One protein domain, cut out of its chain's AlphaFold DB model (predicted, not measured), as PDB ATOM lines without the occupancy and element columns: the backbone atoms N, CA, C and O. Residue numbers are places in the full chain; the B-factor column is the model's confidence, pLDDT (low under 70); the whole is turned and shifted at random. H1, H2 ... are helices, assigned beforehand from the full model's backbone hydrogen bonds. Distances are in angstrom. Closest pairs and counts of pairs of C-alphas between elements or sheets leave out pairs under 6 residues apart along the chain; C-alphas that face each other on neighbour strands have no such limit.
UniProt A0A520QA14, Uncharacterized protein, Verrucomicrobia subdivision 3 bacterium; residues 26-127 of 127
ATOM      1  N   ALA A  26     -18.619 -18.431   3.166       62.34
ATOM      2  CA  ALA A  26     -19.032 -17.025   3.111       62.34
ATOM      3  C   ALA A  26     -19.910 -16.617   4.310       62.34
ATOM      4  O   ALA A  26     -19.713 -15.547   4.888       62.34
ATOM      5  N   GLY A  27     -20.818 -17.496   4.754       66.38
ATOM      6  CA  GLY A  27     -21.695 -17.227   5.898       66.38
ATOM      7  C   GLY A  27     -20.925 -17.097   7.213       66.38
ATOM      8  O   GLY A  27     -21.268 -16.279   8.064       66.38
ATOM      9  N   ARG A  28     -19.822 -17.839   7.372       71.12
ATOM     10  CA  ARG A  28     -19.016 -17.852   8.603       71.12
ATOM     11  C   ARG A  28     -18.530 -16.461   9.034       71.12
ATOM     12  O   ARG A  28     -18.609 -16.128  10.216       71.12
ATOM     13  N   PHE A  29     -18.033 -15.650   8.099       72.56
ATOM     14  CA  PHE A  29     -17.526 -14.305   8.403       72.56
ATOM     15  C   PHE A  29     -18.644 -13.317   8.726       72.56
ATOM     16  O   PHE A  29     -18.471 -12.439   9.573       72.56
ATOM     17  N   ALA A  30     -19.792 -13.483   8.076       75.94
ATOM     18  CA  ALA A  30     -20.954 -12.644   8.279       75.94
ATOM     19  C   ALA A  30     -21.591 -12.887   9.658       75.94
ATOM     20  O   ALA A  30     -21.832 -11.936  10.399       75.94
ATOM     21  N   TRP A  31     -21.720 -14.149  10.080       77.00
ATOM     22  CA  TRP A  31     -22.199 -14.507  11.422       77.00
ATOM     23  C   TRP A  31     -21.223 -14.143  12.536       77.00
ATOM     24  O   TRP A  31     -21.641 -13.671  13.594       77.00
ATOM     25  N   HIS A  32     -19.917 -14.298  12.301       78.44
ATOM     26  CA  HIS A  32     -18.910 -13.816  13.245       78.44
ATOM     27  C   HIS A  32     -19.005 -12.295  13.431       78.44
ATOM     28  O   HIS A  32     -19.029 -11.818  14.566       78.44
ATOM     29  N   GLY A  33     -19.137 -11.542  12.332       81.19
ATOM     30  CA  GLY A  33     -19.357 -10.095  12.365       81.19
ATOM     31  C   GLY A  33     -20.645  -9.710  13.097       81.19
ATOM     32  O   GLY A  33     -20.612  -8.850  13.975       81.19
ATOM     33  N   ALA A  34     -21.756 -10.391  12.807       83.38
ATOM     34  CA  ALA A  34     -23.035 -10.178  13.480       83.38
ATOM     35  C   ALA A  34     -22.937 -10.425  14.994       83.38
ATOM     36  O   ALA A  34     -23.409  -9.607  15.782       83.38
ATOM     37  N   SER A  35     -22.275 -11.508  15.410       83.12
ATOM     38  CA  SER A  35     -22.073 -11.823  16.827       83.12
ATOM     39  C   SER A  35     -21.205 -10.772  17.526       83.12
ATOM     40  O   SER A  35     -21.549 -10.321  18.622       83.12
ATOM     41  N   LEU A  36     -20.128 -10.311  16.880       83.19
ATOM     42  CA  LEU A  36     -19.258  -9.258  17.412       83.19
ATOM     43  C   LEU A  36     -20.026  -7.941  17.623       83.19
ATOM     44  O   LEU A  36     -19.949  -7.328  18.692       83.19
ATOM     45  N   LEU A  37     -20.802  -7.528  16.616       86.69
ATOM     46  CA  LEU A  37     -21.627  -6.321  16.669       86.69
ATOM     47  C   LEU A  37     -22.719  -6.442  17.735       86.69
ATOM     48  O   LEU A  37     -22.899  -5.517  18.524       86.69
ATOM     49  N   MET A  38     -23.396  -7.591  17.814       89.25
ATOM     50  CA  MET A  38     -24.424  -7.846  18.820       89.25
ATOM     51  C   MET A  38     -23.861  -7.673  20.232       89.25
ATOM     52  O   MET A  38     -24.397  -6.885  21.006       89.25
ATOM     53  N   HIS A  39     -22.765  -8.355  20.572       87.00
ATOM     54  CA  HIS A  39     -22.195  -8.259  21.916       87.00
ATOM     55  C   HIS A  39     -21.715  -6.842  22.243       87.00
ATOM     56  O   HIS A  39     -21.977  -6.343  23.338       87.00
ATOM     57  N   THR A  40     -21.078  -6.170  21.282       89.19
ATOM     58  CA  THR A  40     -20.678  -4.763  21.417       89.19
ATOM     59  C   THR A  40     -21.889  -3.880  21.731       89.19
ATOM     60  O   THR A  40     -21.850  -3.087  22.674       89.19
ATOM     61  N   CYS A  41     -22.995  -4.050  21.001       89.25
ATOM     62  CA  CYS A  41     -24.239  -3.318  21.228       89.25
ATOM     63  C   CYS A  41     -24.844  -3.608  22.607       89.25
ATOM     64  O   CYS A  41     -25.238  -2.673  23.302       89.25
ATOM     65  N   LEU A  42     -24.888  -4.874  23.039       89.69
ATOM     66  CA  LEU A  42     -25.413  -5.245  24.359       89.69
ATOM     67  C   LEU A  42     -24.610  -4.581  25.489       89.69
ATOM     68  O   LEU A  42     -25.196  -4.026  26.422       89.69
ATOM     69  N   ILE A  43     -23.277  -4.581  25.381       89.19
ATOM     70  CA  ILE A  43     -22.368  -3.917  26.328       89.19
ATOM     71  C   ILE A  43     -22.599  -2.407  26.336       89.19
ATOM     72  O   ILE A  43     -22.764  -1.826  27.412       89.19
ATOM     73  N   ALA A  44     -22.677  -1.778  25.162       89.88
ATOM     74  CA  ALA A  44     -22.925  -0.346  25.047       89.88
ATOM     75  C   ALA A  44     -24.274   0.049  25.671       89.88
ATOM     76  O   ALA A  44     -24.318   0.937  26.521       89.88
ATOM     77  N   VAL A  45     -25.365  -0.646  25.332       90.19
ATOM     78  CA  VAL A  45     -26.711  -0.373  25.868       90.19
ATOM     79  C   VAL A  45     -26.753  -0.558  27.383       90.19
ATOM     80  O   VAL A  45     -27.268   0.305  28.098       90.19
ATOM     81  N   ALA A  46     -26.180  -1.642  27.904       90.56
ATOM     82  CA  ALA A  46     -26.140  -1.877  29.342       90.56
ATOM     83  C   ALA A  46     -25.280  -0.842  30.086       90.56
ATOM     84  O   ALA A  46     -25.628  -0.439  31.201       90.56
ATOM     85  N   GLY A  47     -24.176  -0.402  29.477       88.38
ATOM     86  CA  GLY A  47     -23.304   0.649  29.994       88.38
ATOM     87  C   GLY A  47     -24.001   2.009  30.046       88.38
ATOM     88  O   GLY A  47     -24.039   2.628  31.112       88.38
ATOM     89  N   ILE A  48     -24.616   2.432  28.937       90.81
ATOM     90  CA  ILE A  48     -25.378   3.687  28.820       90.81
ATOM     91  C   ILE A  48     -26.542   3.694  29.815       90.81
ATOM     92  O   ILE A  48     -26.711   4.650  30.570       90.81
ATOM     93  N   THR A  49     -27.312   2.605  29.878       89.81
ATOM     94  CA  THR A  49     -28.463   2.495  30.785       89.81
ATOM     95  C   THR A  49     -28.029   2.571  32.246       89.81
ATOM     96  O   THR A  49     -28.652   3.278  33.034       89.81
ATOM     97  N   ALA A  50     -26.928   1.911  32.621       87.19
ATOM     98  CA  ALA A  50     -26.384   2.016  33.972       87.19
ATOM     99  C   ALA A  50     -25.926   3.449  34.311       87.19
ATOM    100  O   ALA A  50     -26.214   3.935  35.403       87.19
ATOM    101  N   HIS A  51     -25.272   4.142  33.372       87.81
ATOM    102  CA  HIS A  51     -24.783   5.510  33.572       87.81
ATOM    103  C   HIS A  51     -25.876   6.578  33.473       87.81
ATOM    104  O   HIS A  51     -25.697   7.670  34.001       87.81
ATOM    105  N   SER A  52     -27.035   6.288  32.878       85.81
ATOM    106  CA  SER A  52     -28.162   7.233  32.812       85.81
ATOM    107  C   SER A  52     -28.603   7.745  34.191       85.81
ATOM    108  O   SER A  52     -29.034   8.888  34.318       85.81
ATOM    109  N   ARG A  53     -28.431   6.936  35.246       82.12
ATOM    110  CA  ARG A  53     -28.711   7.340  36.632       82.12
ATOM    111  C   ARG A  53     -27.720   8.383  37.150       82.12
ATOM    112  O   ARG A  53     -28.122   9.257  37.911       82.12
ATOM    113  N   LEU A  54     -26.463   8.335  36.698       84.50
ATOM    114  CA  LEU A  54     -25.455   9.339  37.044       84.50
ATOM    115  C   LEU A  54     -25.773  10.704  36.439       84.50
ATOM    116  O   LEU A  54     -25.420  11.707  37.047       84.50
ATOM    117  N   LEU A  55     -26.457  10.772  35.293       86.19
ATOM    118  CA  LEU A  55     -26.815  12.051  34.674       86.19
ATOM    119  C   LEU A  55     -27.638  12.934  35.624       86.19
ATOM    120  O   LEU A  55     -27.411  14.142  35.677       86.19
ATOM    121  N   SER A  56     -28.561  12.344  36.390       83.62
ATOM    122  CA  SER A  56     -29.341  13.083  37.387       83.62
ATOM    123  C   SER A  56     -28.451  13.660  38.489       83.62
ATOM    124  O   SER A  56     -28.566  14.844  38.785       83.62
ATOM    125  N   CYS A  57     -27.510  12.875  39.022       84.69
ATOM    126  CA  CYS A  57     -26.565  13.349  40.037       84.69
ATOM    127  C   CYS A  57     -25.620  14.424  39.481       84.69
ATOM    128  O   CYS A  57     -25.428  15.463  40.097       84.69
ATOM    129  N   VAL A  58     -25.058  14.227  38.286       85.50
ATOM    130  CA  VAL A  58     -24.139  15.198  37.666       85.50
ATOM    131  C   VAL A  58     -24.832  16.539  37.424       85.50
ATOM    132  O   VAL A  58     -24.210  17.584  37.581       85.50
ATOM    133  N   ARG A  59     -26.122  16.534  37.075       85.94
ATOM    134  CA  ARG A  59     -26.912  17.766  36.926       85.94
ATOM    135  C   ARG A  59     -27.151  18.492  38.244       85.94
ATOM    136  O   ARG A  59     -27.268  19.709  38.212       85.94
ATOM    137  N   GLU A  60     -27.237  17.766  39.353       86.81
ATOM    138  CA  GLU A  60     -27.443  18.329  40.691       86.81
ATOM    139  C   GLU A  60     -26.172  18.999  41.234       86.81
ATOM    140  O   GLU A  60     -26.248  20.064  41.834       86.81
ATOM    141  N   PHE A  61     -24.999  18.418  40.965       83.94
ATOM    142  CA  PHE A  61     -23.707  18.981  41.374       83.94
ATOM    143  C   PHE A  61     -23.137  20.023  40.400       83.94
ATOM    144  O   PHE A  61     -22.149  20.685  40.718       83.94
ATOM    145  N   ALA A  62     -23.703  20.154  39.200       85.06
ATOM    146  CA  ALA A  62     -23.230  21.109  38.208       85.06
ATOM    147  C   ALA A  62     -23.836  22.498  38.429       85.06
ATOM    148  O   ALA A  62     -25.032  22.645  38.656       85.06
ATOM    149  N   ASP A  63     -23.015  23.521  38.199       82.50
ATOM    150  CA  ASP A  63     -23.407  24.935  38.262       82.50
ATOM    151  C   ASP A  63     -24.552  25.275  37.279       82.50
ATOM    152  O   ASP A  63     -25.340  26.197  37.472       82.50
ATOM    153  N   SER A  64     -24.691  24.480  36.209       87.81
ATOM    154  CA  SER A  64     -25.882  24.481  35.360       87.81
ATOM    155  C   SER A  64     -26.208  23.088  34.817       87.81
ATOM    156  O   SER A  64     -25.326  22.321  34.418       87.81
ATOM    157  N   SER A  65     -27.505  22.787  34.689       83.88
ATOM    158  CA  SER A  65     -28.001  21.518  34.125       83.88
ATOM    159  C   SER A  65     -27.495  21.258  32.693       83.88
ATOM    160  O   SER A  65     -27.244  20.111  32.299       83.88
ATOM    161  N   ARG A  66     -27.272  22.327  31.910       87.38
ATOM    162  CA  ARG A  66     -26.670  22.243  30.570       87.38
ATOM    163  C   ARG A  66     -25.210  21.808  30.645       87.38
ATOM    164  O   ARG A  66     -24.856  20.832  29.988       87.38
ATOM    165  N   ALA A  67     -24.393  22.472  31.465       87.75
ATOM    166  CA  ALA A  67     -22.985  22.112  31.635       87.75
ATOM    167  C   ALA A  67     -22.832  20.670  32.144       87.75
ATOM    168  O   ALA A  67     -22.076  19.899  31.557       87.75
ATOM    169  N   GLY A  68     -23.629  20.263  33.140       86.31
ATOM    170  CA  GLY A  68     -23.631  18.886  33.646       86.31
ATOM    171  C   GLY A  68     -23.992  17.853  32.573       86.31
ATOM    172  O   GLY A  68     -23.352  16.808  32.468       86.31
ATOM    173  N   THR A  69     -24.960  18.165  31.706       89.00
ATOM    174  CA  THR A  69     -25.323  17.287  30.581       89.00
ATOM    175  C   THR A  69     -24.190  17.177  29.555       89.00
ATOM    176  O   THR A  69     -23.878  16.071  29.121       89.00
ATOM    177  N   HIS A  70     -23.541  18.288  29.191       91.25
ATOM    178  CA  HIS A  70     -22.407  18.272  28.260       91.25
ATOM    179  C   HIS A  70     -21.222  17.470  28.802       91.25
ATOM    180  O   HIS A  70     -20.676  16.638  28.080       91.25
ATOM    181  N   VAL A  71     -20.861  17.669  30.074       90.94
ATOM    182  CA  VAL A  71     -19.780  16.919  30.729       90.94
ATOM    183  C   VAL A  71     -20.113  15.431  30.779       90.94
ATOM    184  O   VAL A  71     -19.272  14.610  30.419       90.94
ATOM    185  N   PHE A  72     -21.348  15.074  31.139       90.56
ATOM    186  CA  PHE A  72     -21.787  13.681  31.150       90.56
ATOM    187  C   PHE A  72     -21.658  13.025  29.771       90.56
ATOM    188  O   PHE A  72     -21.098  11.937  29.664       90.56
ATOM    189  N   PHE A  73     -22.136  13.681  28.708       91.50
ATOM    190  CA  PHE A  73     -22.013  13.139  27.354       91.50
ATOM    191  C   PHE A  73     -20.561  13.068  26.883       91.50
ATOM    192  O   PHE A  73     -20.194  12.079  26.255       91.50
ATOM    193  N   ALA A  74     -19.726  14.056  27.212       92.44
ATOM    194  CA  ALA A  74     -18.301  14.023  26.895       92.44
ATOM    195  C   ALA A  74     -17.596  12.850  27.594       92.44
ATOM    196  O   ALA A  74     -16.842  12.114  26.960       92.44
ATOM    197  N   TRP A  75     -17.888  12.620  28.875       91.88
ATOM    198  CA  TRP A  75     -17.368  11.473  29.621       91.88
ATOM    199  C   TRP A  75     -17.880  10.144  29.080       91.88
ATOM    200  O   TRP A  75     -17.087   9.225  28.888       91.88
ATOM    201  N   LEU A  76     -19.177  10.031  28.803       92.00
ATOM    202  CA  LEU A  76     -19.764   8.813  28.252       92.00
ATOM    203  C   LEU A  76     -19.167   8.487  26.877       92.00
ATOM    204  O   LEU A  76     -18.743   7.357  26.649       92.00
ATOM    205  N   ALA A  77     -19.087   9.478  25.987       91.50
ATOM    206  CA  ALA A  77     -18.509   9.321  24.658       91.50
ATOM    207  C   ALA A  77     -17.017   8.975  24.728       91.50
ATOM    208  O   ALA A  77     -16.581   8.051  24.047       91.50
ATOM    209  N   GLY A  78     -16.248   9.649  25.588       91.81
ATOM    210  CA  GLY A  78     -14.830   9.356  25.793       91.81
ATOM    211  C   GLY A  78     -14.592   7.931  26.292       91.81
ATOM    212  O   GLY A  78     -13.760   7.217  25.735       91.81
ATOM    213  N   ASN A  79     -15.369   7.478  27.280       90.44
ATOM    214  CA  ASN A  79     -15.276   6.112  27.798       90.44
ATOM    215  C   ASN A  79     -15.702   5.065  26.761       90.44
ATOM    216  O   ASN A  79     -15.055   4.028  26.661       90.44
ATOM    217  N   LEU A  80     -16.745   5.324  25.967       89.25
ATOM    218  CA  LEU A  80     -17.148   4.424  24.884       89.25
ATOM    219  C   LEU A  80     -16.081   4.348  23.786       89.25
ATOM    220  O   LEU A  80     -15.753   3.258  23.331       89.25
ATOM    221  N   PHE A  81     -15.522   5.489  23.383       90.38
ATOM    222  CA  PHE A  81     -14.519   5.568  22.326       90.38
ATOM    223  C   PHE A  81     -13.212   4.879  22.745       90.38
ATOM    224  O   PHE A  81     -12.788   3.895  22.141       90.38
ATOM    225  N   VAL A  82     -12.608   5.335  23.843       89.81
ATOM    226  CA  VAL A  82     -11.344   4.779  24.343       89.81
ATOM    227  C   VAL A  82     -11.538   3.342  24.828       89.81
ATOM    228  O   VAL A  82     -10.717   2.477  24.528       89.81
ATOM    229  N   GLY A  83     -12.643   3.056  25.518       86.62
ATOM    230  CA  GLY A  83     -12.961   1.718  26.011       86.62
ATOM    231  C   GLY A  83     -13.119   0.694  24.890       86.62
ATOM    232  O   GLY A  83     -12.624  -0.424  25.034       86.62
ATOM    233  N   ALA A  84     -13.722   1.067  23.755       86.81
ATOM    234  CA  ALA A  84     -13.809   0.194  22.585       86.81
ATOM    235  C   ALA A  84     -12.421  -0.131  22.012       86.81
ATOM    236  O   ALA A  84     -12.113  -1.297  21.765       86.81
ATOM    237  N   GLN A  85     -11.545   0.869  21.876       85.81
ATOM    238  CA  GLN A  85     -10.187   0.656  21.370       85.81
ATOM    239  C   GLN A  85      -9.313  -0.149  22.347       85.81
ATOM    240  O   GLN A  85      -8.537  -1.002  21.922       85.81
ATOM    241  N   ILE A  86      -9.436   0.067  23.660       84.69
ATOM    242  CA  ILE A  86      -8.741  -0.757  24.664       84.69
ATOM    243  C   ILE A  86      -9.260  -2.197  24.609       84.69
ATOM    244  O   ILE A  86      -8.463  -3.129  24.545       84.69
ATOM    245  N   SER A  87     -10.580  -2.386  24.545       81.38
ATOM    246  CA  SER A  87     -11.193  -3.716  24.417       81.38
ATOM    247  C   SER A  87     -10.772  -4.431  23.132       81.38
ATOM    248  O   SER A  87     -10.669  -5.646  23.120       81.38
ATOM    249  N   TRP A  88     -10.483  -3.695  22.058       76.25
ATOM    250  CA  TRP A  88      -9.941  -4.245  20.813       76.25
ATOM    251  C   TRP A  88      -8.489  -4.718  20.930       76.25
ATOM    252  O   TRP A  88      -8.098  -5.702  20.297       76.25
ATOM    253  N   ASN A  89      -7.678  -4.021  21.725       78.50
ATOM    254  CA  ASN A  89      -6.308  -4.440  22.012       78.50
ATOM    255  C   ASN A  89      -6.271  -5.664  22.938       78.50
ATOM    256  O   ASN A  89      -5.368  -6.496  22.825       78.50
ATOM    257  N   LEU A  90      -7.269  -5.788  23.816       75.50
ATOM    258  CA  LEU A  90      -7.462  -6.932  24.696       75.50
ATOM    259  C   LEU A  90      -8.158  -8.074  23.936       75.50
ATOM    260  O   LEU A  90      -9.374  -8.098  23.762       75.50
ATOM    261  N   ARG A  91      -7.398  -9.108  23.568       65.81
ATOM    262  CA  ARG A  91      -7.921 -10.306  22.886       65.81
ATOM    263  C   ARG A  91      -8.709 -11.339  23.721       65.81
ATOM    264  O   ARG A  91      -9.326 -12.189  23.076       65.81
ATOM    265  N   PRO A  92      -8.802 -11.329  25.072       59.16
ATOM    266  CA  PRO A  92      -9.505 -12.396  25.788       59.16
ATOM    267  C   PRO A  92     -11.034 -12.335  25.633       59.16
ATOM    268  O   PRO A  92     -11.716 -13.266  26.052       59.16
ATOM    269  N   PHE A  93     -11.584 -11.266  25.041       56.09
ATOM    270  CA  PHE A  93     -13.033 -11.054  24.940       56.09
ATOM    271  C   PHE A  93     -13.657 -11.552  23.628       56.09
ATOM    272  O   PHE A  93     -14.787 -12.031  23.650       56.09
ATOM    273  N   PHE A  94     -12.946 -11.473  22.498       56.75
ATOM    274  CA  PHE A  94     -13.458 -11.902  21.190       56.75
ATOM    275  C   PHE A  94     -12.337 -12.508  20.347       56.75
ATOM    276  O   PHE A  94     -11.531 -11.801  19.742       56.75
ATOM    277  N   VAL A  95     -12.289 -13.836  20.308       53.59
ATOM    278  CA  VAL A  95     -11.328 -14.587  19.497       53.59
ATOM    279  C   VAL A  95     -11.925 -14.794  18.106       53.59
ATOM    280  O   VAL A  95     -13.052 -15.272  17.966       53.59
ATOM    281  N   SER A  96     -11.183 -14.424  17.062       57.41
ATOM    282  CA  SER A  96     -11.559 -14.748  15.683       57.41
ATOM    283  C   SER A  96     -11.266 -16.225  15.376       57.41
ATOM    284  O   SER A  96     -10.282 -16.763  15.891       57.41
ATOM    285  N   PRO A  97     -12.073 -16.896  14.532       54.22
ATOM    286  CA  PRO A  97     -11.869 -18.305  14.206       54.22
ATOM    287  C   PRO A  97     -10.458 -18.550  13.647       54.22
ATOM    288  O   PRO A  97     -10.104 -17.987  12.616       54.22
ATOM    289  N   GLY A  98      -9.663 -19.385  14.323       56.91
ATOM    290  CA  GLY A  98      -8.302 -19.748  13.899       56.91
ATOM    291  C   GLY A  98      -7.156 -18.955  14.542       56.91
ATOM    292  O   GLY A  98      -6.005 -19.198  14.193       56.91
ATOM    293  N   LEU A  99      -7.430 -18.038  15.479       60.81
ATOM    294  CA  LEU A  99      -6.401 -17.318  16.241       60.81
ATOM    295  C   LEU A  99      -6.296 -17.840  17.681       60.81
ATOM    296  O   LEU A  99      -7.302 -18.172  18.304       60.81
ATOM    297  N   ASN A 100      -5.069 -17.906  18.205       60.84
ATOM    298  CA  ASN A 100      -4.818 -18.321  19.585       60.84
ATOM    299  C   ASN A 100      -5.379 -17.296  20.580       60.84
ATOM    300  O   ASN A 100      -5.372 -16.089  20.323       60.84
ATOM    301  N   VAL A 101      -5.856 -17.789  21.727       63.81
ATOM    302  CA  VAL A 101      -6.294 -16.938  22.838       63.81
ATOM    303  C   VAL A 101      -5.068 -16.241  23.415       63.81
ATOM    304  O   VAL A 101      -4.169 -16.887  23.944       63.81
ATOM    305  N   GLU A 102      -5.038 -14.918  23.321       71.25
ATOM    306  CA  GLU A 102      -3.950 -14.089  23.832       71.25
ATOM    307  C   GLU A 102      -4.534 -12.949  24.667       71.25
ATOM    308  O   GLU A 102      -5.654 -12.497  24.429       71.25
ATOM    309  N   PHE A 103      -3.790 -12.477  25.669       69.75
ATOM    310  CA  PHE A 103      -4.245 -11.364  26.505       69.75
ATOM    311  C   PHE A 103      -4.150 -10.021  25.764       69.75
ATOM    312  O   PHE A 103      -5.082  -9.218  25.790       69.75
ATOM    313  N   LEU A 104      -3.043  -9.806  25.052       69.31
ATOM    314  CA  LEU A 104      -2.817  -8.644  24.201       69.31
ATOM    315  C   LEU A 104      -2.717  -9.101  22.745       69.31
ATOM    316  O   LEU A 104      -2.155 -10.158  22.465       69.31
ATOM    317  N   ARG A 105      -3.233  -8.303  21.810       70.62
ATOM    318  CA  ARG A 105      -2.983  -8.517  20.380       70.62
ATOM    319  C   ARG A 105      -1.477  -8.379  20.088       70.62
ATOM    320  O   ARG A 105      -0.874  -7.414  20.542       70.62
ATOM    321  N   GLN A 106      -0.908  -9.307  19.311       66.06
ATOM    322  CA  GLN A 106       0.503  -9.267  18.874       66.06
ATOM    323  C   GLN A 106       0.832  -8.001  18.060       66.06
ATOM    324  O   GLN A 106       1.882  -7.398  18.257       66.06
ATOM    325  N   ASP A 107      -0.105  -7.550  17.219       70.25
ATOM    326  CA  ASP A 107       0.032  -6.354  16.378       70.25
ATOM    327  C   ASP A 107      -0.995  -5.266  16.755       70.25
ATOM    328  O   ASP A 107      -1.953  -5.029  16.014       70.25
ATOM    329  N   PRO A 108      -0.854  -4.585  17.905       63.25
ATOM    330  CA  PRO A 108      -1.846  -3.616  18.392       63.25
ATOM    331  C   PRO A 108      -2.013  -2.392  17.475       63.25
ATOM    332  O   PRO A 108      -3.040  -1.717  17.524       63.25
ATOM    333  N   PHE A 109      -1.024  -2.119  16.617       66.44
ATOM    334  CA  PHE A 109      -1.041  -1.013  15.654       66.44
ATOM    335  C   PHE A 109      -1.487  -1.423  14.242       66.44
ATOM    336  O   PHE A 109      -1.646  -0.556  13.386       66.44
ATOM    337  N   ASN A 110      -1.694  -2.717  13.980       67.94
ATOM    338  CA  ASN A 110      -2.114  -3.206  12.668       67.94
ATOM    339  C   ASN A 110      -3.643  -3.370  12.636       67.94
ATOM    340  O   ASN A 110      -4.193  -4.451  12.864       67.94
ATOM    341  N   GLY A 111      -4.314  -2.239  12.410       72.81
ATOM    342  CA  GLY A 111      -5.769  -2.094  12.363       72.81
ATOM    343  C   GLY A 111      -6.401  -1.631  13.681       72.81
ATOM    344  O   GLY A 111      -5.815  -1.736  14.760       72.81
ATOM    345  N   ASN A 112      -7.626  -1.108  13.617       83.94
ATOM    346  CA  ASN A 112      -8.343  -0.582  14.789       83.94
ATOM    347  C   ASN A 112      -9.767  -1.143  14.936       83.94
ATOM    348  O   ASN A 112     -10.305  -1.796  14.042       83.94
ATOM    349  N   PHE A 113     -10.385  -0.877  16.092       83.56
ATOM    350  CA  PHE A 113     -11.747  -1.321  16.384       83.56
ATOM    351  C   PHE A 113     -12.761  -0.842  15.333       83.56
ATOM    352  O   PHE A 113     -13.627  -1.600  14.903       83.56
ATOM    353  N   TYR A 114     -12.652   0.413  14.898       86.75
ATOM    354  CA  TYR A 114     -13.606   1.040  13.980       86.75
ATOM    355  C   TYR A 114     -13.526   0.454  12.565       86.75
ATOM    356  O   TYR A 114     -14.552   0.273  11.904       86.75
ATOM    357  N   GLU A 115     -12.329   0.081  12.116       85.19
ATOM    358  CA  GLU A 115     -12.128  -0.683  10.882       85.19
ATOM    359  C   GLU A 115     -12.794  -2.054  10.977       85.19
ATOM    360  O   GLU A 115     -13.519  -2.453  10.065       85.19
ATOM    361  N   ALA A 116     -12.631  -2.749  12.104       83.81
ATOM    362  CA  ALA A 116     -13.248  -4.050  12.326       83.81
ATOM    363  C   ALA A 116     -14.778  -3.983  12.352       83.81
ATOM    364  O   ALA A 116     -15.437  -4.841  11.766       83.81
ATOM    365  N   VAL A 117     -15.349  -2.939  12.960       85.19
ATOM    366  CA  VAL A 117     -16.790  -2.655  12.900       85.19
ATOM    367  C   VAL A 117     -17.229  -2.419  11.457       85.19
ATOM    368  O   VAL A 117     -18.234  -2.978  11.028       85.19
ATOM    369  N   THR A 118     -16.465  -1.652  10.680       85.25
ATOM    370  CA  THR A 118     -16.777  -1.391   9.267       85.25
ATOM    371  C   THR A 118     -16.757  -2.679   8.440       85.25
ATOM    372  O   THR A 118     -17.649  -2.906   7.623       85.25
ATOM    373  N   VAL A 119     -15.773  -3.553   8.663       83.94
ATOM    374  CA  VAL A 119     -15.690  -4.871   8.016       83.94
ATOM    375  C   VAL A 119     -16.845  -5.771   8.451       83.94
ATOM    376  O   VAL A 119     -17.478  -6.395   7.605       83.94
ATOM    377  N   ALA A 120     -17.171  -5.808   9.744       83.00
ATOM    378  CA  ALA A 120     -18.292  -6.587  10.259       83.00
ATOM    379  C   ALA A 120     -19.626  -6.128   9.651       83.00
ATOM    380  O   ALA A 120     -20.407  -6.965   9.205       83.00
ATOM    381  N   LEU A 121     -19.858  -4.814   9.557       85.00
ATOM    382  CA  LEU A 121     -21.042  -4.245   8.912       85.00
ATOM    383  C   LEU A 121     -21.118  -4.627   7.432       85.00
ATOM    384  O   LEU A 121     -22.177  -5.051   6.973       85.00
ATOM    385  N   LYS A 122     -19.997  -4.546   6.702       84.38
ATOM    386  CA  LYS A 122     -19.927  -4.995   5.303       84.38
ATOM    387  C   LYS A 122     -20.272  -6.476   5.172       84.38
ATOM    388  O   LYS A 122     -21.105  -6.824   4.342       84.38
ATOM    389  N   ASN A 123     -19.693  -7.334   6.009       79.94
ATOM    390  CA  ASN A 123     -19.944  -8.774   5.960       79.94
ATOM    391  C   ASN A 123     -21.416  -9.110   6.235       79.94
ATOM    392  O   ASN A 123     -21.962  -9.982   5.573       79.94
ATOM    393  N   VAL A 124     -22.063  -8.409   7.172       78.06
ATOM    394  CA  VAL A 124     -23.494  -8.592   7.469       78.06
ATOM    395  C   VAL A 124     -24.384  -8.065   6.342       78.06
ATOM    396  O   VAL A 124     -25.394  -8.684   6.043       78.06
ATOM    397  N   SER A 125     -24.011  -6.964   5.682       76.88
ATOM    398  CA  SER A 125     -24.782  -6.406   4.557       76.88
ATOM    399  C   SER A 125     -24.738  -7.240   3.269       76.88
ATOM    400  O   SER A 125     -25.456  -6.931   2.324       76.88
ATOM    401  N   LEU A 126     -23.860  -8.246   3.216       65.25
ATOM    402  CA  LEU A 126     -23.703  -9.168   2.088       65.25
ATOM    403  C   LEU A 126     -24.467 -10.495   2.280       65.25
ATOM    404  O   LEU A 126     -24.401 -11.342   1.390       65.25
ATOM    405  N   ILE A 127     -25.145 -10.679   3.424       57.41
ATOM    406  CA  ILE A 127     -26.142 -11.742   3.662       57.41
ATOM    407  C   ILE A 127     -27.479 -11.293   3.066       57.41
ATOM    408  O   ILE A 127     -28.143 -12.141   2.431       57.41
TER     409      ILE A 127
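This is residues 26 to 127 of the 127 residues of an uncharacterized protein of Verrucomicrobia subdivision 3 bacterium (UniProt A0A520QA14). A long hairpin of two helices, H1 and H2, makes the long axis; at its open end the short H3 crosses H1, and residues 90 to 112 form a long loop. The printed part has 102 residues, with three named helices and no named strand: all helix. It is loose, radius of gyration of the C-alphas 17.1 A, spanning 53 by 31 by 18 A.

H1, residues 26 to 61, has a kink of 38 degrees near residue 53. Its residues 44 to 61 alone touch H2, residues 65 to 89, a hairpin at a shallow tilt of 31 degrees; the closest C-alphas, Arg 59 and Gly 68, are 4.8 A apart. Its residues 29 to 37 alone touch H3, residues 113 to 125, at a steep tilt of 54 degrees; the closest C-alphas, Gly 33 and Ala 120, are 4.2 A apart. Every O i to N i+4 pair is within hydrogen-bond range in H2 and H3, 27 of 32 in H1.

H1 spans 52.7 A from C-alpha 26 at (-19.032, -17.025, 3.111), and H2 spans 35.9 A; H3 spans 18.3 A and ends at C-alpha 125 at (-24.782, -6.406, 4.557).

The printed part has no cut. The link H2 to H3 is long; pLDDT is under 70 at residues 91 to 101, among others.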